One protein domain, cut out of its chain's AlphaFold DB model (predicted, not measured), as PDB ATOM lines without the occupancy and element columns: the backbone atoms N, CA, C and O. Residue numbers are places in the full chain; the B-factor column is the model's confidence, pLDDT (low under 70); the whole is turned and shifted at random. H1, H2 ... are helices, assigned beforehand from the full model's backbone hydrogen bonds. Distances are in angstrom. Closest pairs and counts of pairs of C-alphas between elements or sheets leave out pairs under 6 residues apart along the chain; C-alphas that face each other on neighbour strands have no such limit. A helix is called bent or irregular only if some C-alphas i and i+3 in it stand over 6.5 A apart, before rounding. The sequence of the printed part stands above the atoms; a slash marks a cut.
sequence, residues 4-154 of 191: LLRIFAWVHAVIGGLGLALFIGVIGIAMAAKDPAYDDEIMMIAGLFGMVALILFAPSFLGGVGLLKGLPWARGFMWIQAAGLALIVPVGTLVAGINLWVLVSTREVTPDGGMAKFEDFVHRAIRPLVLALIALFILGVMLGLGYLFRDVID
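What this domain is: This is residues 4 to 154 of the 191 residues of an uncharacterized protein of Alphaproteobacteria bacterium (UniProt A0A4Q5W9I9). A long helical hairpin, H1 and H2, and a long helix, H5, make the two limbs of an open V, and the short helical hairpin H3 and H4 sits between them near the corner. H3 packs on the last part of H2, and the start of H1 packs on H4, while residues 134 to 154, the last part of H5 with little H6 at its tip, stick out as a free arm. The printed part has 151 residues with six named helices, in the order H1 to H6, and no named strand; the class is all helix. It is loose, with a radius of gyration of the C-alphas of 20.0 A, and flat, spanning 59 by 55 by 23 A.

How they stand to each other: H1, residues 4 to 33, and H2, residues 36 to 68, form a hairpin; they touch at a shallow tilt of 21 degrees, opposite ways, closest at the C-alphas of Gly 16 and Phe 57, 4.2 A apart. H2 has a kink of 40 degrees near residue 53, and with its residues 56 to 67 alone it touches H3, residues 74 to 86, at a steep tilt of 54 degrees; the closest C-alphas, of Gly 63 and Ala 74, are 4.3 A apart. H3 and H4, residues 91 to 105, form a second hairpin at 35.1 degrees, only just a steep tilt, with the C-alphas of Ala 86 and Thr 93 closest at 4.1 A. H1 with residues 4 to 8 alone touches residues 99 to 103 of H4, closest at the C-alphas of Leu 5 and Val 102, 6.5 A. The packing of these helices is mostly crossed, with 1 of the 4 touching pairs at a shallow tilt. H5, residues 115 to 148, is close to H3 but not clearly touching, with the closest C-alphas, of Gly 76 and Met 115, 7.3 A apart; it is near H4, with 6 pairs of C-alphas within 10 A, and apart from H1 and H2. H6, residues 150 to 153, meets H5 only through their link. Each O i to N i+4 pair is within hydrogen-bond range in H1, H3 and H4, against 25 of 29 in H2 and 28 of 30 in H5; H6 is too short for such a pair.

Where its parts are: H1 begins at C-alpha 4, (159.810, 138.844, 144.428), and is 43.4 A long. H2 is 43.2 A long and irregular, with C-alphas 37 and 40 at 8.1 A. H3 measures 18.8 A and H4 21.5 A. H5, 45.9 A, has a kink of 35 degrees near residue 126 and is neither bent nor irregular, but only just: C-alphas 124 and 127 are 6.5 A apart. H6, 5.1 A, ends at C-alpha 153, (144.653, 165.009, 182.711).

The domain as a whole: The two C-alphas farthest apart, of Pro 111 and Asp 154, are 61.2 A apart. The printed part has no cut and no long link; that from H4 to H5, 9 residues, is short and the others are tight. The mean pLDDT of the printed part is 87.4, with residues 108 to 113 under 70.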
ATOM      1  N   LEU A   4     160.669 137.999 143.592       93.12
ATOM      2  CA  LEU A   4     159.810 138.844 144.428       93.12
ATOM      3  C   LEU A   4     158.833 139.676 143.584       93.12
ATOM      4  O   LEU A   4     157.634 139.660 143.849       93.12
ATOM      5  N   LEU A   5     159.328 140.323 142.521       93.69
ATOM      6  CA  LEU A   5     158.492 141.105 141.606       93.69
ATOM      7  C   LEU A   5     157.455 140.215 140.909       93.69
ATOM      8  O   LEU A   5     156.320 140.635 140.709       93.69
ATOM      9  N   ARG A   6     157.824 138.977 140.555       95.31
ATOM     10  CA  ARG A   6     156.911 138.017 139.914       95.31
ATOM     11  C   ARG A   6     155.761 137.615 140.834       95.31
ATOM     12  O   ARG A   6     154.623 137.579 140.378       95.31
ATOM     13  N   ILE A   7     156.045 137.330 142.106       96.12
ATOM     14  CA  ILE A   7     155.010 137.033 143.111       96.12
ATOM     15  C   ILE A   7     154.091 138.244 143.274       96.12
ATOM     16  O   ILE A   7     152.876 138.112 143.174       96.12
ATOM     17  N   PHE A   8     154.677 139.428 143.445       95.81
ATOM     18  CA  PHE A   8     153.947 140.686 143.564       95.81
ATOM     19  C   PHE A   8     152.999 140.943 142.382       95.81
ATOM     20  O   PHE A   8     151.829 141.269 142.590       95.81
ATOM     21  N   ALA A   9     153.476 140.728 141.156       96.31
ATOM     22  CA  ALA A   9     152.688 140.894 139.941       96.31
ATOM     23  C   ALA A   9     151.516 139.903 139.863       96.31
ATOM     24  O   ALA A   9     150.400 140.301 139.536       96.31
ATOM     25  N   TRP A  10     151.743 138.633 140.216       98.06
ATOM     26  CA  TRP A  10     150.674 137.632 140.292       98.06
ATOM     27  C   TRP A  10     149.624 137.975 141.342       98.06
ATOM     28  O   TRP A  10     148.438 137.871 141.053       98.06
ATOM     29  N   VAL A  11     150.039 138.416 142.530       96.81
ATOM     30  CA  VAL A  11     149.113 138.823 143.597       96.81
ATOM     31  C   VAL A  11     148.189 139.942 143.109       96.81
ATOM     32  O   VAL A  11     146.976 139.827 143.247       96.81
ATOM     33  N   HIS A  12     148.737 140.977 142.468       96.62
ATOM     34  CA  HIS A  12     147.948 142.098 141.944       96.62
ATOM     35  C   HIS A  12     147.051 141.688 140.768       96.62
ATOM     36  O   HIS A  12     145.890 142.089 140.703       96.62
ATOM     37  N   ALA A  13     147.545 140.827 139.873       97.50
ATOM     38  CA  ALA A  13     146.745 140.286 138.781       97.50
ATOM     39  C   ALA A  13     145.573 139.431 139.296       97.50
ATOM     40  O   ALA A  13     144.456 139.562 138.812       97.50
ATOM     41  N   VAL A  14     145.796 138.578 140.297       98.00
ATOM     42  CA  VAL A  14     144.744 137.715 140.849       98.00
ATOM     43  C   VAL A  14     143.741 138.528 141.657       98.00
ATOM     44  O   VAL A  14     142.549 138.434 141.391       98.00
ATOM     45  N   ILE A  15     144.191 139.358 142.600       95.44
ATOM     46  CA  ILE A  15     143.290 140.153 143.446       95.44
ATOM     47  C   ILE A  15     142.512 141.166 142.602       95.44
ATOM     48  O   ILE A  15     141.290 141.245 142.714       95.44
ATOM     49  N   GLY A  16     143.197 141.901 141.721       95.50
ATOM     50  CA  GLY A  16     142.551 142.831 140.800       95.50
ATOM     51  C   GLY A  16     141.571 142.127 139.866       95.50
ATOM     52  O   GLY A  16     140.442 142.578 139.704       95.50
ATOM     53  N   GLY A  17     141.968 140.986 139.297       97.06
ATOM     54  CA  GLY A  17     141.121 140.199 138.404       97.06
ATOM     55  C   GLY A  17     139.872 139.660 139.100       97.06
ATOM     56  O   GLY A  17     138.779 139.780 138.558       97.06
ATOM     57  N   LEU A  18     140.013 139.131 140.319       97.06
ATOM     58  CA  LEU A  18     138.887 138.666 141.131       97.06
ATOM     59  C   LEU A  18     137.945 139.814 141.498       97.06
ATOM     60  O   LEU A  18     136.736 139.667 141.354       97.06
ATOM     61  N   GLY A  19     138.478 140.964 141.919       94.44
ATOM     62  CA  GLY A  19     137.664 142.137 142.239       94.44
ATOM     63  C   GLY A  19     136.861 142.639 141.035       94.44
ATOM     64  O   GLY A  19     135.667 142.906 141.156       94.44
ATOM     65  N   LEU A  20     137.484 142.694 139.852       96.56
ATOM     66  CA  LEU A  20     136.797 143.040 138.604       96.56
ATOM     67  C   LEU A  20     135.751 141.994 138.205       96.56
ATOM     68  O   LEU A  20     134.645 142.360 137.818       96.56
ATOM     69  N   ALA A  21     136.076 140.705 138.306       96.19
ATOM     70  CA  ALA A  21     135.154 139.623 137.971       96.19
ATOM     71  C   ALA A  21     133.921 139.625 138.884       96.19
ATOM     72  O   ALA A  21     132.803 139.478 138.395       96.19
ATOM     73  N   LEU A  22     134.110 139.848 140.189       93.81
ATOM     74  CA  LEU A  22     133.012 139.999 141.145       93.81
ATOM     75  C   LEU A  22     132.140 141.206 140.801       93.81
ATOM     76  O   LEU A  22     130.921 141.076 140.765       93.81
ATOM     77  N   PHE A  23     132.747 142.352 140.493       93.44
ATOM     78  CA  PHE A  23     132.009 143.548 140.093       93.44
ATOM     79  C   PHE A  23     131.158 143.315 138.833       93.44
ATOM     80  O   PHE A  23     129.961 143.597 138.834       93.44
ATOM     81  N   ILE A  24     131.751 142.735 137.785       93.62
ATOM     82  CA  ILE A  24     131.040 142.387 136.547       93.62
ATOM     83  C   ILE A  24     129.923 141.376 136.833       93.62
ATOM     84  O   ILE A  24     128.825 141.519 136.302       93.62
ATOM     85  N   GLY A  25     130.179 140.382 137.686       92.06
ATOM     86  CA  GLY A  25     129.187 139.388 138.090       92.06
ATOM     87  C   GLY A  25     127.991 140.008 138.812       92.06
ATOM     88  O   GLY A  25     126.854 139.709 138.462       92.06
ATOM     89  N   VAL A  26     128.231 140.912 139.765       89.06
ATOM     90  CA  VAL A  26     127.171 141.624 140.496       89.06
ATOM     91  C   VAL A  26     126.326 142.471 139.549       89.06
ATOM     92  O   VAL A  26     125.102 142.371 139.588       89.06
ATOM     93  N   ILE A  27     126.953 143.243 138.654       89.56
ATOM     94  CA  ILE A  27     126.218 144.015 137.641       89.56
ATOM     95  C   ILE A  27     125.420 143.087 136.728       89.56
ATOM     96  O   ILE A  27     124.248 143.345 136.473       89.56
ATOM     97  N   GLY A  28     126.028 141.999 136.253       90.31
ATOM     98  CA  GLY A  28     125.360 141.033 135.386       90.31
ATOM     99  C   GLY A  28     124.114 140.430 136.034       90.31
ATOM    100  O   GLY A  28     123.068 140.365 135.395       90.31
ATOM    101  N   ILE A  29     124.202 140.049 137.313       89.62
ATOM    102  CA  ILE A  29     123.065 139.541 138.092       89.62
ATOM    103  C   ILE A  29     121.994 140.622 138.254       89.62
ATOM    104  O   ILE A  29     120.820 140.354 138.012       89.62
ATOM    105  N   ALA A  30     122.388 141.844 138.615       86.75
ATOM    106  CA  ALA A  30     121.447 142.934 138.837       86.75
ATOM    107  C   ALA A  30     120.693 143.318 137.549       86.75
ATOM    108  O   ALA A  30     119.469 143.424 137.548       86.75
ATOM    109  N   MET A  31     121.403 143.413 136.420       86.19
ATOM    110  CA  MET A  31     120.806 143.660 135.103       86.19
ATOM    111  C   MET A  31     119.917 142.508 134.618       86.19
ATOM    112  O   MET A  31     118.997 142.736 133.833       86.19
ATOM    113  N   ALA A  32     120.199 141.271 135.040       89.94
ATOM    114  CA  ALA A  32     119.385 140.108 134.705       89.94
ATOM    115  C   ALA A  32     118.100 140.028 135.543       89.94
ATOM    116  O   ALA A  32     117.075 139.596 135.019       89.94
ATOM    117  N   ALA A  33     118.144 140.454 136.810       87.44
ATOM    118  CA  ALA A  33     116.997 140.424 137.716       87.44
ATOM    119  C   ALA A  33     115.875 141.392 137.296       87.44
ATOM    120  O   ALA A  33     114.709 141.028 137.413       87.44
ATOM    121  N   LYS A  34     116.223 142.578 136.763       80.50
ATOM    122  CA  LYS A  34     115.280 143.612 136.276       80.50
ATOM    123  C   LYS A  34     114.103 143.871 137.230       80.50
ATOM    124  O   LYS A  34     112.954 143.859 136.789       80.50
ATOM    125  N   ASP A  35     114.380 144.062 138.518       86.06
ATOM    126  CA  ASP A  35     113.348 144.380 139.506       86.06
ATOM    127  C   ASP A  35     113.193 145.908 139.637       86.06
ATOM    128  O   ASP A  35     114.055 146.546 140.247       86.06
ATOM    129  N   PRO A  36     112.102 146.504 139.113       87.19
ATOM    130  CA  PRO A  36     111.920 147.954 139.118       87.19
ATOM    131  C   PRO A  36     111.791 148.540 140.525       87.19
ATOM    132  O   PRO A  36     111.945 149.745 140.697       87.19
ATOM    133  N   ALA A  37     111.480 147.715 141.531       91.25
ATOM    134  CA  ALA A  37     111.377 148.168 142.912       91.25
ATOM    135  C   ALA A  37     112.742 148.522 143.527       91.25
ATOM    136  O   ALA A  37     112.759 149.187 144.559       91.25
ATOM    137  N   TYR A  38     113.851 148.085 142.913       87.62
ATOM    138  CA  TYR A  38     115.211 148.270 143.432       87.62
ATOM    139  C   TYR A  38     116.181 148.914 142.430       87.62
ATOM    140  O   TYR A  38     117.398 148.855 142.627       87.62
ATOM    141  N   ASP A  39     115.684 149.482 141.328       87.88
ATOM    142  CA  ASP A  39     116.542 150.030 140.267       87.88
ATOM    143  C   ASP A  39     117.467 151.146 140.796       87.88
ATOM    144  O   ASP A  39     118.653 151.189 140.445       87.88
ATOM    145  N   ASP A  40     116.969 151.997 141.697       90.06
ATOM    146  CA  ASP A  40     117.741 153.089 142.297       90.06
ATOM    147  C   ASP A  40     118.841 152.563 143.239       90.06
ATOM    148  O   ASP A  40     120.000 152.986 143.156       90.06
ATOM    149  N   GLU A  41     118.522 151.596 144.106       89.88
ATOM    150  CA  GLU A  41     119.480 150.960 145.012       89.88
ATOM    151  C   GLU A  41     120.559 150.201 144.241       89.88
ATOM    152  O   GLU A  41     121.748 150.307 144.560       89.88
ATOM    153  N   ILE A  42     120.162 149.467 143.200       88.75
ATOM    154  CA  ILE A  42     121.081 148.755 142.311       88.75
ATOM    155  C   ILE A  42     122.023 149.750 141.638       88.75
ATOM    156  O   ILE A  42     123.234 149.516 141.622       88.75
ATOM    157  N   MET A  43     121.510 150.869 141.119       88.44
ATOM    158  CA  MET A  43     122.335 151.872 140.447       88.44
ATOM    159  C   MET A  43     123.306 152.559 141.415       88.44
ATOM    160  O   MET A  43     124.477 152.752 141.076       88.44
ATOM    161  N   MET A  44     122.872 152.857 142.643       90.75
ATOM    162  CA  MET A  44     123.740 153.398 143.693       90.75
ATOM    163  C   MET A  44     124.859 152.415 144.068       90.75
ATOM    164  O   MET A  44     126.034 152.797 144.102       90.75
ATOM    165  N   ILE A  45     124.520 151.148 144.328       88.50
ATOM    166  CA  ILE A  45     125.494 150.110 144.698       88.50
ATOM    167  C   ILE A  45     126.466 149.868 143.543       88.50
ATOM    168  O   ILE A  45     127.675 149.840 143.767       88.50
ATOM    169  N   ALA A  46     125.965 149.751 142.312       88.75
ATOM    170  CA  ALA A  46     126.789 149.585 141.121       88.75
ATOM    171  C   ALA A  46     127.719 150.786 140.900       88.75
ATOM    172  O   ALA A  46     128.883 150.593 140.554       88.75
ATOM    173  N   GLY A  47     127.251 152.012 141.154       90.69
ATOM    174  CA  GLY A  47     128.074 153.218 141.089       90.69
ATOM    175  C   GLY A  47     129.211 153.205 142.112       90.69
ATOM    176  O   GLY A  47     130.375 153.396 141.753       90.69
ATOM    177  N   LEU A  48     128.900 152.914 143.379       90.44
ATOM    178  CA  LEU A  48     129.895 152.859 144.452       90.44
ATOM    179  C   LEU A  48     130.912 151.730 144.233       90.44
ATOM    180  O   LEU A  48     132.121 151.967 144.262       90.44
ATOM    181  N   PHE A  49     130.438 150.510 143.968       90.12
ATOM    182  CA  PHE A  49     131.312 149.373 143.674       90.12
ATOM    183  C   PHE A  49     132.101 149.577 142.385       90.12
ATOM    184  O   PHE A  49     133.263 149.183 142.321       90.12
ATOM    185  N   GLY A  50     131.514 150.226 141.380       92.69
ATOM    186  CA  GLY A  50     132.181 150.529 140.120       92.69
ATOM    187  C   GLY A  50     133.326 151.504 140.301       92.69
ATOM    188  O   GLY A  50     134.416 151.268 139.787       92.69
ATOM    189  N   MET A  51     133.137 152.539 141.116       93.06
ATOM    190  CA  MET A  51     134.220 153.442 141.492       93.06
ATOM    191  C   MET A  51     135.352 152.691 142.206       93.06
ATOM    192  O   MET A  51     136.515 152.842 141.829       93.06
ATOM    193  N   VAL A  52     135.036 151.833 143.181       90.50
ATOM    194  CA  VAL A  52     136.043 151.001 143.867       90.50
ATOM    195  C   VAL A  52     136.763 150.081 142.875       90.50
ATOM    196  O   VAL A  52     137.991 149.985 142.896       90.50
ATOM    197  N   ALA A  53     136.028 149.447 141.963       93.50
ATOM    198  CA  ALA A  53     136.588 148.554 140.959       93.50
ATOM    199  C   ALA A  53     137.519 149.282 139.984       93.50
ATOM    200  O   ALA A  53     138.600 148.779 139.686       93.50
ATOM    201  N   LEU A  54     137.150 150.479 139.536       91.69
ATOM    202  CA  LEU A  54     137.946 151.272 138.603       91.69
ATOM    203  C   LEU A  54     139.162 151.927 139.259       91.69
ATOM    204  O   LEU A  54     140.197 152.050 138.610       91.69
ATOM    205  N   ILE A  55     139.064 152.339 140.523       91.62
ATOM    206  CA  ILE A  55     140.161 153.022 141.223       91.62
ATOM    207  C   ILE A  55     141.143 152.018 141.834       91.62
ATOM    208  O   ILE A  55     142.350 152.257 141.822       91.62
ATOM    209  N   LEU A  56     140.659 150.889 142.359       90.75
ATOM    210  CA  LEU A  56     141.503 149.908 143.044       90.75
ATOM    211  C   LEU A  56     141.783 148.680 142.179       90.75
ATOM    212  O   LEU A  56     142.948 148.360 141.943       90.75
ATOM    213  N   PHE A  57     140.755 147.983 141.694       94.75
ATOM    214  CA  PHE A  57     140.950 146.675 141.062       94.75
ATOM    215  C   PHE A  57     141.488 146.762 139.632       94.75
ATOM    216  O   PHE A  57     142.379 145.987 139.285       94.75
ATOM    217  N   ALA A  58     141.037 147.727 138.826       94.88
ATOM    218  CA  ALA A  58     141.511 147.892 137.455       94.88
ATOM    219  C   ALA A  58     143.011 148.232 137.388       94.88
ATOM    220  O   ALA A  58     143.735 147.511 136.697       94.88
ATOM    221  N   PRO A  59     143.543 149.214 138.144       94.31
ATOM    222  CA  PRO A  59     144.980 149.477 138.174       94.31
ATOM    223  C   PRO A  59     145.776 148.298 138.736       94.31
ATOM    224  O   PRO A  59     146.849 147.994 138.214       94.31
ATOM    225  N   SER A  60     145.232 147.592 139.741       95.81
ATOM    226  CA  SER A  60     145.848 146.371 140.282       95.81
ATOM    227  C   SER A  60     146.025 145.311 139.201       95.81
ATOM    228  O   SER A  60     147.127 144.817 138.967       95.81
ATOM    229  N   PHE A  61     144.938 145.013 138.489       97.31
ATOM    230  CA  PHE A  61     144.910 144.005 137.446       97.31
ATOM    231  C   PHE A  61     145.827 144.381 136.282       97.31
ATOM    232  O   PHE A  61     146.687 143.593 135.887       97.31
ATOM    233  N   LEU A  62     145.688 145.606 135.765       96.69
ATOM    234  CA  LEU A  62     146.468 146.101 134.633       96.69
ATOM    235  C   LEU A  62     147.960 146.167 134.950       96.69
ATOM    236  O   LEU A  62     148.770 145.721 134.138       96.69
ATOM    237  N   GLY A  63     148.343 146.672 136.124       95.00
ATOM    238  CA  GLY A  63     149.747 146.698 136.520       95.00
ATOM    239  C   GLY A  63     150.291 145.296 136.825       95.00
ATOM    240  O   GLY A  63     151.415 144.998 136.437       95.00
ATOM    241  N   GLY A  64     149.501 144.393 137.416       96.19
ATOM    242  CA  GLY A  64     149.906 143.004 137.653       96.19
ATOM    243  C   GLY A  64     150.165 142.247 136.348       96.19
ATOM    244  O   GLY A  64     151.255 141.715 136.133       96.19
ATOM    245  N   VAL A  65     149.201 142.265 135.425       97.44
ATOM    246  CA  VAL A  65     149.339 141.659 134.090       97.44
ATOM    247  C   VAL A  65     150.447 142.340 133.288       97.44
ATOM    248  O   VAL A  65     151.244 141.660 132.640       97.44
ATOM    249  N   GLY A  66     150.533 143.669 133.341       95.38
ATOM    250  CA  GLY A  66     151.572 144.433 132.661       95.38
ATOM    251  C   GLY A  66     152.976 144.070 133.148       95.38
ATOM    252  O   GLY A  66     153.864 143.862 132.326       95.38
ATOM    253  N   LEU A  67     153.166 143.894 134.459       94.75
ATOM    254  CA  LEU A  67     154.430 143.444 135.044       94.75
ATOM    255  C   LEU A  67     154.789 142.021 134.606       94.75
ATOM    256  O   LEU A  67     155.942 141.766 134.265       94.75
ATOM    257  N   LEU A  68     153.816 141.102 134.571       95.81
ATOM    258  CA  LEU A  68     154.032 139.734 134.080       95.81
ATOM    259  C   LEU A  68     154.422 139.701 132.596       95.81
ATOM    260  O   LEU A  68     155.179 138.825 132.184       95.81
ATOM    261  N   LYS A  69     153.935 140.665 131.807       94.31
ATOM    262  CA  LYS A  69     154.292 140.853 130.394       94.31
ATOM    263  C   LYS A  69     155.574 141.670 130.183       94.31
ATOM    264  O   LYS A  69     155.967 141.869 129.039       94.31
ATOM    265  N   GLY A  70     156.216 142.153 131.249       89.62
ATOM    266  CA  GLY A  70     157.428 142.972 131.159       89.62
ATOM    267  C   GLY A  70     157.201 144.375 130.585       89.62
ATOM    268  O   GLY A  70     158.127 144.963 130.039       89.62
ATOM    269  N   LEU A  71     155.982 144.917 130.677       89.94
ATOM    270  CA  LEU A  71     155.662 146.239 130.139       89.94
ATOM    271  C   LEU A  71     156.156 147.349 131.086       89.94
ATOM    272  O   LEU A  71     155.805 147.335 132.270       89.94
ATOM    273  N   PRO A  72     156.906 148.353 130.592       83.62
ATOM    274  CA  PRO A  72     157.536 149.361 131.448       83.62
ATOM    275  C   PRO A  72     156.518 150.253 132.172       83.62
ATOM    276  O   PRO A  72     156.715 150.612 133.331       83.62
ATOM    277  N   TRP A  73     155.381 150.557 131.537       86.44
ATOM    278  CA  TRP A  73     154.324 151.392 132.123       86.44
ATOM    279  C   TRP A  73     153.608 150.734 133.312       86.44
ATOM    280  O   TRP A  73     152.996 151.427 134.123       86.44
ATOM    281  N   ALA A  74     153.695 149.408 133.457       92.06
ATOM    282  CA  ALA A  74     152.982 148.667 134.497       92.06
ATOM    283  C   ALA A  74     153.414 149.077 135.911       92.06
ATOM    284  O   ALA A  74     152.599 149.126 136.833       92.06
ATOM    285  N   ARG A  75     154.689 149.452 136.064       90.31
ATOM    286  CA  ARG A  75     155.236 149.976 137.321       90.31
ATOM    287  C   ARG A  75     154.587 151.301 137.719       90.31
ATOM    288  O   ARG A  75     154.363 151.515 138.903       90.31
ATOM    289  N   GLY A  76     154.209 152.143 136.754       88.31
ATOM    290  CA  GLY A  76     153.496 153.397 137.009       88.31
ATOM    291  C   GLY A  76     152.165 153.175 137.731       88.31
ATOM    292  O   GLY A  76     151.919 153.798 138.762       88.31
ATOM    293  N   PHE A  77     151.352 152.218 137.265       91.06
ATOM    294  CA  PHE A  77     150.105 151.848 137.949       91.06
ATOM    295  C   PHE A  77     150.349 151.358 139.375       91.06
ATOM    296  O   PHE A  77     149.618 151.737 140.284       91.06
ATOM    297  N   MET A  78     151.395 150.558 139.582       92.88
ATOM    298  CA  MET A  78     151.729 150.018 140.900       92.88
ATOM    299  C   MET A  78     152.181 151.111 141.877       92.88
ATOM    300  O   MET A  78     151.798 151.082 143.045       92.88
ATOM    301  N   TRP A  79     152.935 152.108 141.404       90.94
ATOM    302  CA  TRP A  79     153.311 153.279 142.203       90.94
ATOM    303  C   TRP A  79     152.104 154.134 142.591       90.94
ATOM    304  O   TRP A  79     151.944 154.469 143.765       90.94
ATOM    305  N   ILE A  80     151.239 154.456 141.626       88.88
ATOM    306  CA  ILE A  80     150.017 155.237 141.872       88.88
ATOM    307  C   ILE A  80     149.105 154.493 142.851       88.88
ATOM    308  O   ILE A  80     148.596 155.080 143.803       88.88
ATOM    309  N   GLN A  81     148.947 153.185 142.662       92.00
ATOM    310  CA  GLN A  81     148.134 152.361 143.542       92.00
ATOM    311  C   GLN A  81     148.708 152.292 144.960       92.00
ATOM    312  O   GLN A  81     147.951 152.408 145.919       92.00
ATOM    313  N   ALA A  82     150.025 152.132 145.116       90.75
ATOM    314  CA  ALA A  82     150.661 152.144 146.431       90.75
ATOM    315  C   ALA A  82     150.431 153.481 147.158       90.75
ATOM    316  O   ALA A  82     150.141 153.482 148.352       90.75
ATOM    317  N   ALA A  83     150.486 154.607 146.437       87.19
ATOM    318  CA  ALA A  83     150.162 155.918 146.994       87.19
ATOM    319  C   ALA A  83     148.687 156.019 147.422       87.19
ATOM    320  O   ALA A  83     148.405 156.489 148.521       87.19
ATOM    321  N   GLY A  84     147.751 155.531 146.600       87.69
ATOM    322  CA  GLY A  84     146.327 155.496 146.947       87.69
ATOM    323  C   GLY A  84     146.032 154.616 148.166       87.69
ATOM    324  O   GLY A  84     145.327 155.036 149.080       87.69
ATOM    325  N   LEU A  85     146.628 153.422 148.228       88.81
ATOM    326  CA  LEU A  85     146.490 152.500 149.360       88.81
ATOM    327  C   LEU A  85     147.033 153.097 150.661       88.81
ATOM    328  O   LEU A  85     146.453 152.857 151.717       88.81
ATOM    329  N   ALA A  86     148.089 153.915 150.600       86.12
ATOM    330  CA  ALA A  86     148.656 154.554 151.785       86.12
ATOM    331  C   ALA A  86     147.641 155.440 152.531       86.12
ATOM    332  O   ALA A  86     147.750 155.576 153.750       86.12
ATOM    333  N   LEU A  87     146.645 155.985 151.820       85.38
ATOM    334  CA  LEU A  87     145.574 156.818 152.376       85.38
ATOM    335  C   LEU A  87     144.476 156.007 153.086       85.38
ATOM    336  O   LEU A  87     143.664 156.580 153.809       85.38
ATOM    337  N   ILE A  88     144.437 154.685 152.898       82.50
ATOM    338  CA  ILE A  88     143.416 153.803 153.472       82.50
ATOM    339  C   ILE A  88     143.971 153.180 154.761       82.50
ATOM    340  O   ILE A  88     144.594 152.120 154.754       82.50
ATOM    341  N   VAL A  89     143.760 153.849 155.891       83.12
ATOM    342  CA  VAL A  89     144.302 153.441 157.198       83.12
ATOM    343  C   VAL A  89     143.358 152.448 157.903       83.12
ATOM    344  O   VAL A  89     142.146 152.654 157.868       83.12
ATOM    345  N   PRO A  90     143.859 151.395 158.588       83.19
ATOM    346  CA  PRO A  90     145.267 150.989 158.704       83.19
ATOM    347  C   PRO A  90     145.706 149.966 157.645       83.19
ATOM    348  O   PRO A  90     146.895 149.840 157.352       83.19
ATOM    349  N   VAL A  91     144.757 149.216 157.081       81.88
ATOM    350  CA  VAL A  91     145.051 148.033 156.258       81.88
ATOM    351  C   VAL A  91     145.720 148.417 154.941       81.88
ATOM    352  O   VAL A  91     146.719 147.812 154.558       81.88
ATOM    353  N   GLY A  92     145.218 149.448 154.263       84.81
ATOM    354  CA  GLY A  92     145.811 149.931 153.021       84.81
ATOM    355  C   GLY A  92     147.217 150.479 153.227       84.81
ATOM    356  O   GLY A  92     148.082 150.213 152.401       84.81
ATOM    357  N   THR A  93     147.501 151.135 154.354       83.69
ATOM    358  CA  THR A  93     148.858 151.597 154.683       83.69
ATOM    359  C   THR A  93     149.845 150.436 154.822       83.69
ATOM    360  O   THR A  93     150.956 150.512 154.296       83.69
ATOM    361  N   LEU A  94     149.443 149.334 155.466       85.62
ATOM    362  CA  LEU A  94     150.275 148.129 155.558       85.62
ATOM    363  C   LEU A  94     150.560 147.538 154.168       85.62
ATOM    364  O   LEU A  94     151.713 147.253 153.837       85.62
ATOM    365  N   VAL A  95     149.522 147.398 153.337       89.94
ATOM    366  CA  VAL A  95     149.666 146.886 151.964       89.94
ATOM    367  C   VAL A  95     150.525 147.830 151.119       89.94
ATOM    368  O   VAL A  95     151.406 147.373 150.395       89.94
ATOM    369  N   ALA A  96     150.347 149.145 151.255       90.62
ATOM    370  CA  ALA A  96     151.170 150.150 150.593       90.62
ATOM    371  C   ALA A  96     152.646 150.007 150.977       90.62
ATOM    372  O   ALA A  96     153.500 150.034 150.097       90.62
ATOM    373  N   GLY A  97     152.958 149.781 152.257       89.75
ATOM    374  CA  GLY A  97     154.325 149.525 152.715       89.75
ATOM    375  C   GLY A  97     154.965 148.320 152.021       89.75
ATOM    376  O   GLY A  97     156.089 148.420 151.527       89.75
ATOM    377  N   ILE A  98     154.229 147.208 151.905       91.75
ATOM    378  CA  ILE A  98     154.684 146.010 151.181       91.75
ATOM    379  C   ILE A  98     154.888 146.325 149.692       91.75
ATOM    380  O   ILE A  98     155.923 145.968 149.124       91.75
ATOM    381  N   ASN A  99     153.945 147.034 149.066       92.69
ATOM    382  CA  ASN A  99     154.025 147.403 147.655       92.69
ATOM    383  C   ASN A  99     155.249 148.280 147.368       92.69
ATOM    384  O   ASN A  99     156.033 147.976 146.469       92.69
ATOM    385  N   LEU A 100     155.443 149.333 148.163       91.50
ATOM    386  CA  LEU A 100     156.590 150.230 148.058       91.50
ATOM    387  C   LEU A 100     157.898 149.461 148.255       91.50
ATOM    388  O   LEU A 100     158.820 149.616 147.456       91.50
ATOM    389  N   TRP A 101     157.973 148.588 149.266       91.44
ATOM    390  CA  TRP A 101     159.164 147.780 149.519       91.44
ATOM    391  C   TRP A 101     159.543 146.918 148.311       91.44
ATOM    392  O   TRP A 101     160.706 146.932 147.898       91.44
ATOM    393  N   VAL A 102     158.582 146.215 147.704       92.94
ATOM    394  CA  VAL A 102     158.849 145.401 146.511       92.94
ATOM    395  C   VAL A 102     159.287 146.276 145.336       92.94
ATOM    396  O   VAL A 102     160.310 145.985 144.719       92.94
ATOM    397  N   LEU A 103     158.560 147.359 145.044       90.62
ATOM    398  CA  LEU A 103     158.841 148.227 143.895       90.62
ATOM    399  C   LEU A 103     160.232 148.863 143.958       90.62
ATOM    400  O   LEU A 103     160.913 148.919 142.929       90.62
ATOM    401  N   VAL A 104     160.648 149.289 145.153       89.44
ATOM    402  CA  VAL A 104     161.990 149.812 145.444       89.44
ATOM    403  C   VAL A 104     163.047 148.718 145.301       89.44
ATOM    404  O   VAL A 104     164.055 148.919 144.627       89.44
ATOM    405  N   SER A 105     162.822 147.550 145.911       88.56
ATOM    406  CA  SER A 105     163.823 146.472 145.981       88.56
ATOM    407  C   SER A 105     164.081 145.791 144.638       88.56
ATOM    408  O   SER A 105     165.110 145.146 144.460       88.56
ATOM    409  N   THR A 106     163.149 145.898 143.692       88.25
ATOM    410  CA  THR A 106     163.245 145.254 142.375       88.25
ATOM    411  C   THR A 106     163.348 146.269 141.242       88.25
ATOM    412  O   THR A 106     162.918 145.985 140.123       88.25
ATOM    413  N   ARG A 107     163.831 147.477 141.536       78.62
ATOM    414  CA  ARG A 107     164.073 148.498 140.525       78.62
ATOM    415  C   ARG A 107     165.188 148.027 139.591       78.62
ATOM    416  O   ARG A 107     166.333 147.882 140.009       78.62
ATOM    417  N   GLU A 108     164.854 147.813 138.325       68.81
ATOM    418  CA  GLU A 108     165.843 147.669 137.260       68.81
ATOM    419  C   GLU A 108     166.073 149.069 136.668       68.81
ATOM    420  O   GLU A 108     165.118 149.808 136.417       68.81
ATOM    421  N   VAL A 109     167.333 149.490 136.516       58.69
ATOM    422  CA  VAL A 109     167.673 150.769 135.874       58.69
ATOM    423  C   VAL A 109     167.468 150.586 134.371       58.69
ATOM    424  O   VAL A 109     168.397 150.259 133.637       58.69
ATOM    425  N   THR A 110     166.220 150.695 133.922       55.16
ATOM    426  CA  THR A 110     165.883 150.552 132.504       55.16
ATOM    427  C   THR A 110     166.334 151.804 131.735       55.16
ATOM    428  O   THR A 110     166.107 152.915 132.218       55.16
ATOM    429  N   PRO A 111     166.920 151.673 130.528       53.78
ATOM    430  CA  PRO A 111     167.290 152.810 129.670       53.78
ATOM    431  C   PRO A 111     166.096 153.629 129.144       53.78
ATOM    432  O   PRO A 111     166.285 154.690 128.546       53.78
ATOM    433  N   ASP A 112     164.867 153.151 129.354       56.69
ATOM    434  CA  ASP A 112     163.632 153.758 128.863       56.69
ATOM    435  C   ASP A 112     163.330 155.055 129.630       56.69
ATOM    436  O   ASP A 112     162.716 155.078 130.702       56.69
ATOM    437  N   GLY A 113     163.787 156.169 129.059       60.00
ATOM    438  CA  GLY A 113     163.890 157.478 129.706       60.00
ATOM    439  C   GLY A 113     162.588 158.146 130.171       60.00
ATOM    440  O   GLY A 113     162.661 159.253 130.697       60.00
ATOM    441  N   GLY A 114     161.417 157.527 129.992       71.44
ATOM    442  CA  GLY A 114     160.137 158.007 130.530       71.44
ATOM    443  C   GLY A 114     159.870 157.489 131.945       71.44
ATOM    444  O   GLY A 114     159.847 158.263 132.903       71.44
ATOM    445  N   MET A 115     159.718 156.167 132.090       79.88
ATOM    446  CA  MET A 115     159.463 155.556 133.401       79.88
ATOM    447  C   MET A 115     160.663 155.636 134.334       79.88
ATOM    448  O   MET A 115     160.464 155.815 135.531       79.88
ATOM    449  N   ALA A 116     161.890 155.601 133.810       77.44
ATOM    450  CA  ALA A 116     163.079 155.785 134.635       77.44
ATOM    451  C   ALA A 116     163.059 157.147 135.361       77.44
ATOM    452  O   ALA A 116     163.243 157.199 136.576       77.44
ATOM    453  N   LYS A 117     162.718 158.231 134.643       80.12
ATOM    454  CA  LYS A 117     162.586 159.584 135.215       80.12
ATOM    455  C   LYS A 117     161.455 159.682 136.236       80.12
ATOM    456  O   LYS A 117     161.626 160.332 137.266       80.12
ATOM    457  N   PHE A 118     160.310 159.055 135.958       81.88
ATOM    458  CA  PHE A 118     159.200 159.001 136.911       81.88
ATOM    459  C   PHE A 118     159.611 158.276 138.196       81.88
ATOM    460  O   PHE A 118     159.384 158.792 139.285       81.88
ATOM    461  N   GLU A 119     160.264 157.120 138.087       80.75
ATOM    462  CA  GLU A 119     160.722 156.362 139.253       80.75
ATOM    463  C   GLU A 119     161.778 157.115 140.059       80.75
ATOM    464  O   GLU A 119     161.711 157.105 141.285       80.75
ATOM    465  N   ASP A 120     162.704 157.819 139.404       82.38
ATOM    466  CA  ASP A 120     163.669 158.685 140.086       82.38
ATOM    467  C   ASP A 120     162.986 159.831 140.841       82.38
ATOM    468  O   ASP A 120     163.322 160.110 141.997       82.38
ATOM    469  N   PHE A 121     161.992 160.472 140.219       83.44
ATOM    470  CA  PHE A 121     161.179 161.495 140.872       83.44
ATOM    471  C   PHE A 121     160.447 160.933 142.096       83.44
ATOM    472  O   PHE A 121     160.543 161.501 143.186       83.44
ATOM    473  N   VAL A 122     159.768 159.793 141.937       81.88
ATOM    474  CA  VAL A 122     159.031 159.137 143.021       81.88
ATOM    475  C   VAL A 122     159.980 158.758 144.152       81.88
ATOM    476  O   VAL A 122     159.722 159.112 145.294       81.88
ATOM    477  N   HIS A 123     161.130 158.149 143.865       77.62
ATOM    478  CA  HIS A 123     162.130 157.811 144.880       77.62
ATOM    479  C   HIS A 123     162.616 159.018 145.681       77.62
ATOM    480  O   HIS A 123     162.750 158.943 146.906       77.62
ATOM    481  N   ARG A 124     162.854 160.143 145.001       82.75
ATOM    482  CA  ARG A 124     163.237 161.397 145.653       82.75
ATOM    483  C   ARG A 124     162.116 161.942 146.540       82.75
ATOM    484  O   ARG A 124     162.406 162.522 147.585       82.75
ATOM    485  N   ALA A 125     160.860 161.728 146.152       81.81
ATOM    486  CA  ALA A 125     159.679 162.155 146.895       81.81
ATOM    487  C   ALA A 125     159.291 161.208 148.050       81.81
ATOM    488  O   ALA A 125     158.753 161.678 149.051       81.81
ATOM    489  N   ILE A 126     159.595 159.904 147.970       80.69
ATOM    490  CA  ILE A 126     159.203 158.911 148.989       80.69
ATOM    491  C   ILE A 126     159.755 159.282 150.359       80.69
ATOM    492  O   ILE A 126     159.013 159.274 151.332       80.69
ATOM    493  N   ARG A 127     161.050 159.602 150.464       78.81
ATOM    494  CA  ARG A 127     161.677 159.863 151.768       78.81
ATOM    495  C   ARG A 127     161.004 161.016 152.530       78.81
ATOM    496  O   ARG A 127     160.604 160.781 153.668       78.81
ATOM    497  N   PRO A 128     160.850 162.231 151.966       80.38
ATOM    498  CA  PRO A 128     160.155 163.308 152.669       80.38
ATOM    499  C   PRO A 128     158.669 163.000 152.888       80.38
ATOM    500  O   PRO A 128     158.148 163.336 153.947       80.38
ATOM    501  N   LEU A 129     157.999 162.318 151.950       78.62
ATOM    502  CA  LEU A 129     156.593 161.936 152.098       78.62
ATOM    503  C   LEU A 129     156.384 160.968 153.269       78.62
ATOM    504  O   LEU A 129     155.524 161.199 154.110       78.62
ATOM    505  N   VAL A 130     157.189 159.909 153.356       79.19
ATOM    506  CA  VAL A 130     157.129 158.923 154.444       79.19
ATOM    507  C   VAL A 130     157.403 159.597 155.785       79.19
ATOM    508  O   VAL A 130     156.678 159.350 156.743       79.19
ATOM    509  N   LEU A 131     158.392 160.492 155.856       80.69
ATOM    510  CA  LEU A 131     158.662 161.259 157.075       80.69
ATOM    511  C   LEU A 131     157.481 162.161 157.460       80.69
ATOM    512  O   LEU A 131     157.125 162.212 158.634       80.69
ATOM    513  N   ALA A 132     156.846 162.825 156.492       75.25
ATOM    514  CA  ALA A 132     155.663 163.647 156.734       75.25
ATOM    515  C   ALA A 132     154.462 162.812 157.210       75.25
ATOM    516  O   ALA A 132     153.783 163.209 158.151       75.25
ATOM    517  N   LEU A 133     154.228 161.637 156.615       75.81
ATOM    518  CA  LEU A 133     153.168 160.715 157.035       75.81
ATOM    519  C   LEU A 133     153.414 160.171 158.446       75.81
ATOM    520  O   LEU A 133     152.486 160.132 159.248       75.81
ATOM    521  N   ILE A 134     154.657 159.807 158.777       81.88
ATOM    522  CA  ILE A 134     155.037 159.399 160.137       81.88
ATOM    523  C   ILE A 134     154.809 160.552 161.120       81.88
ATOM    524  O   ILE A 134     154.229 160.341 162.181       81.88
ATOM    525  N   ALA A 135     155.218 161.774 160.770       81.00
ATOM    526  CA  ALA A 135     155.014 162.946 161.615       81.00
ATOM    527  C   ALA A 135     153.521 163.236 161.848       81.00
ATOM    528  O   ALA A 135     153.115 163.455 162.986       81.00
ATOM    529  N   LEU A 136     152.697 163.177 160.795       78.19
ATOM    530  CA  LEU A 136     151.242 163.333 160.887       78.19
ATOM    531  C   LEU A 136     150.597 162.230 161.729       78.19
ATOM    532  O   LEU A 136     149.718 162.521 162.533       78.19
ATOM    533  N   PHE A 137     151.045 160.983 161.581       80.81
ATOM    534  CA  PHE A 137     150.566 159.869 162.393       80.81
ATOM    535  C   PHE A 137     150.891 160.078 163.875       80.81
ATOM    536  O   PHE A 137     149.998 159.991 164.714       80.81
ATOM    537  N   ILE A 138     152.143 160.415 164.200       86.25
ATOM    538  CA  ILE A 138     152.569 160.700 165.577       86.25
ATOM    539  C   ILE A 138     151.758 161.866 166.156       86.25
ATOM    540  O   ILE A 138     151.240 161.751 167.264       86.25
ATOM    541  N   LEU A 139     151.592 162.955 165.399       86.44
ATOM    542  CA  LEU A 139     150.781 164.102 165.808       86.44
ATOM    543  C   LEU A 139     149.321 163.702 166.062       86.44
ATOM    544  O   LEU A 139     148.757 164.060 167.092       86.44
ATOM    545  N   GLY A 140     148.719 162.928 165.156       81.06
ATOM    546  CA  GLY A 140     147.350 162.435 165.295       81.06
ATOM    547  C   GLY A 140     147.168 161.554 166.530       81.06
ATOM    548  O   GLY A 140     146.198 161.726 167.262       81.06
ATOM    549  N   VAL A 141     148.127 160.669 166.817       84.44
ATOM    550  CA  VAL A 141     148.127 159.842 168.033       84.44
ATOM    551  C   VAL A 141     148.262 160.707 169.286       84.44
ATOM    552  O   VAL A 141     147.511 160.504 170.235       84.44
ATOM    553  N   MET A 142     149.161 161.696 169.296       87.38
ATOM    554  CA  MET A 142     149.312 162.621 170.428       87.38
ATOM    555  C   MET A 142     148.019 163.392 170.711       87.38
ATOM    556  O   MET A 142     147.580 163.448 171.858       87.38
ATOM    557  N   LEU A 143     147.385 163.945 169.673       87.44
ATOM    558  CA  LEU A 143     146.119 164.672 169.801       87.44
ATOM    559  C   LEU A 143     144.972 163.748 170.228       87.44
ATOM    560  O   LEU A 143     144.203 164.100 171.118       87.44
ATOM    561  N   GLY A 144     144.874 162.561 169.626       84.38
ATOM    562  CA  GLY A 144     143.832 161.583 169.930       84.38
ATOM    563  C   GLY A 144     143.926 161.054 171.359       84.38
ATOM    564  O   GLY A 144     142.922 161.023 172.063       84.38
ATOM    565  N   LEU A 145     145.132 160.704 171.819       89.19
ATOM    566  CA  LEU A 145     145.362 160.298 173.206       89.19
ATOM    567  C   LEU A 145     145.130 161.464 174.171       89.19
ATOM    568  O   LEU A 145     144.453 161.286 175.178       89.19
ATOM    569  N   GLY A 146     145.622 162.664 173.855       88.12
ATOM    570  CA  GLY A 146     145.380 163.854 174.676       88.12
ATOM    571  C   GLY A 146     143.891 164.171 174.833       88.12
ATOM    572  O   GLY A 146     143.451 164.529 175.921       88.12
ATOM    573  N   TYR A 147     143.101 163.985 173.774       88.19
ATOM    574  CA  TYR A 147     141.650 164.137 173.821       88.19
ATOM    575  C   TYR A 147     140.971 163.019 174.621       88.19
ATOM    576  O   TYR A 147     140.158 163.306 175.495       88.19
ATOM    577  N   LEU A 148     141.322 161.755 174.362       91.06
ATOM    578  CA  LEU A 148     140.721 160.598 175.031       91.06
ATOM    579  C   LEU A 148     140.959 160.611 176.547       91.06
ATOM    580  O   LEU A 148     140.081 160.235 177.316       91.06
ATOM    581  N   PHE A 149     142.136 161.064 176.975       90.31
ATOM    582  CA  PHE A 149     142.516 161.164 178.384       90.31
ATOM    583  C   PHE A 149     142.328 162.569 178.962       90.31
ATOM    584  O   PHE A 149     142.807 162.834 180.064       90.31
ATOM    585  N   ARG A 150     141.622 163.467 178.262       89.06
ATOM    586  CA  ARG A 150     141.431 164.857 178.697       89.06
ATOM    587  C   ARG A 150     140.917 164.940 180.129       89.06
ATOM    588  O   ARG A 150     141.492 165.674 180.920       89.06
ATOM    589  N   ASP A 151     139.900 164.159 180.464       84.19
ATOM    590  CA  ASP A 151     139.246 164.229 181.777       84.19
ATOM    591  C   ASP A 151     140.094 163.616 182.904       84.19
ATOM    592  O   ASP A 151     139.881 163.913 184.077       84.19
ATOM    593  N   VAL A 152     141.078 162.777 182.560       88.00
ATOM    594  CA  VAL A 152     142.076 162.255 183.508       88.00
ATOM    595  C   VAL A 152     143.193 163.280 183.733       88.00
ATOM    596  O   VAL A 152     143.719 163.383 184.839       88.00
ATOM    597  N   ILE A 153     143.559 164.029 182.689       82.06
ATOM    598  CA  ILE A 153     144.653 165.009 182.711       82.06
ATOM    599  C   ILE A 153     144.201 166.345 183.325       82.06
ATOM    600  O   ILE A 153     144.921 166.908 184.147       82.06
ATOM    601  N   ASP A 154     143.029 166.853 182.940       81.94
ATOM    602  CA  ASP A 154     142.421 168.090 183.443       81.94
ATOM    603  C   ASP A 154     140.947 167.824 183.795       81.94
ATOM    604  O   ASP A 154     140.048 168.091 182.989       81.94
TER     605      ASP A 154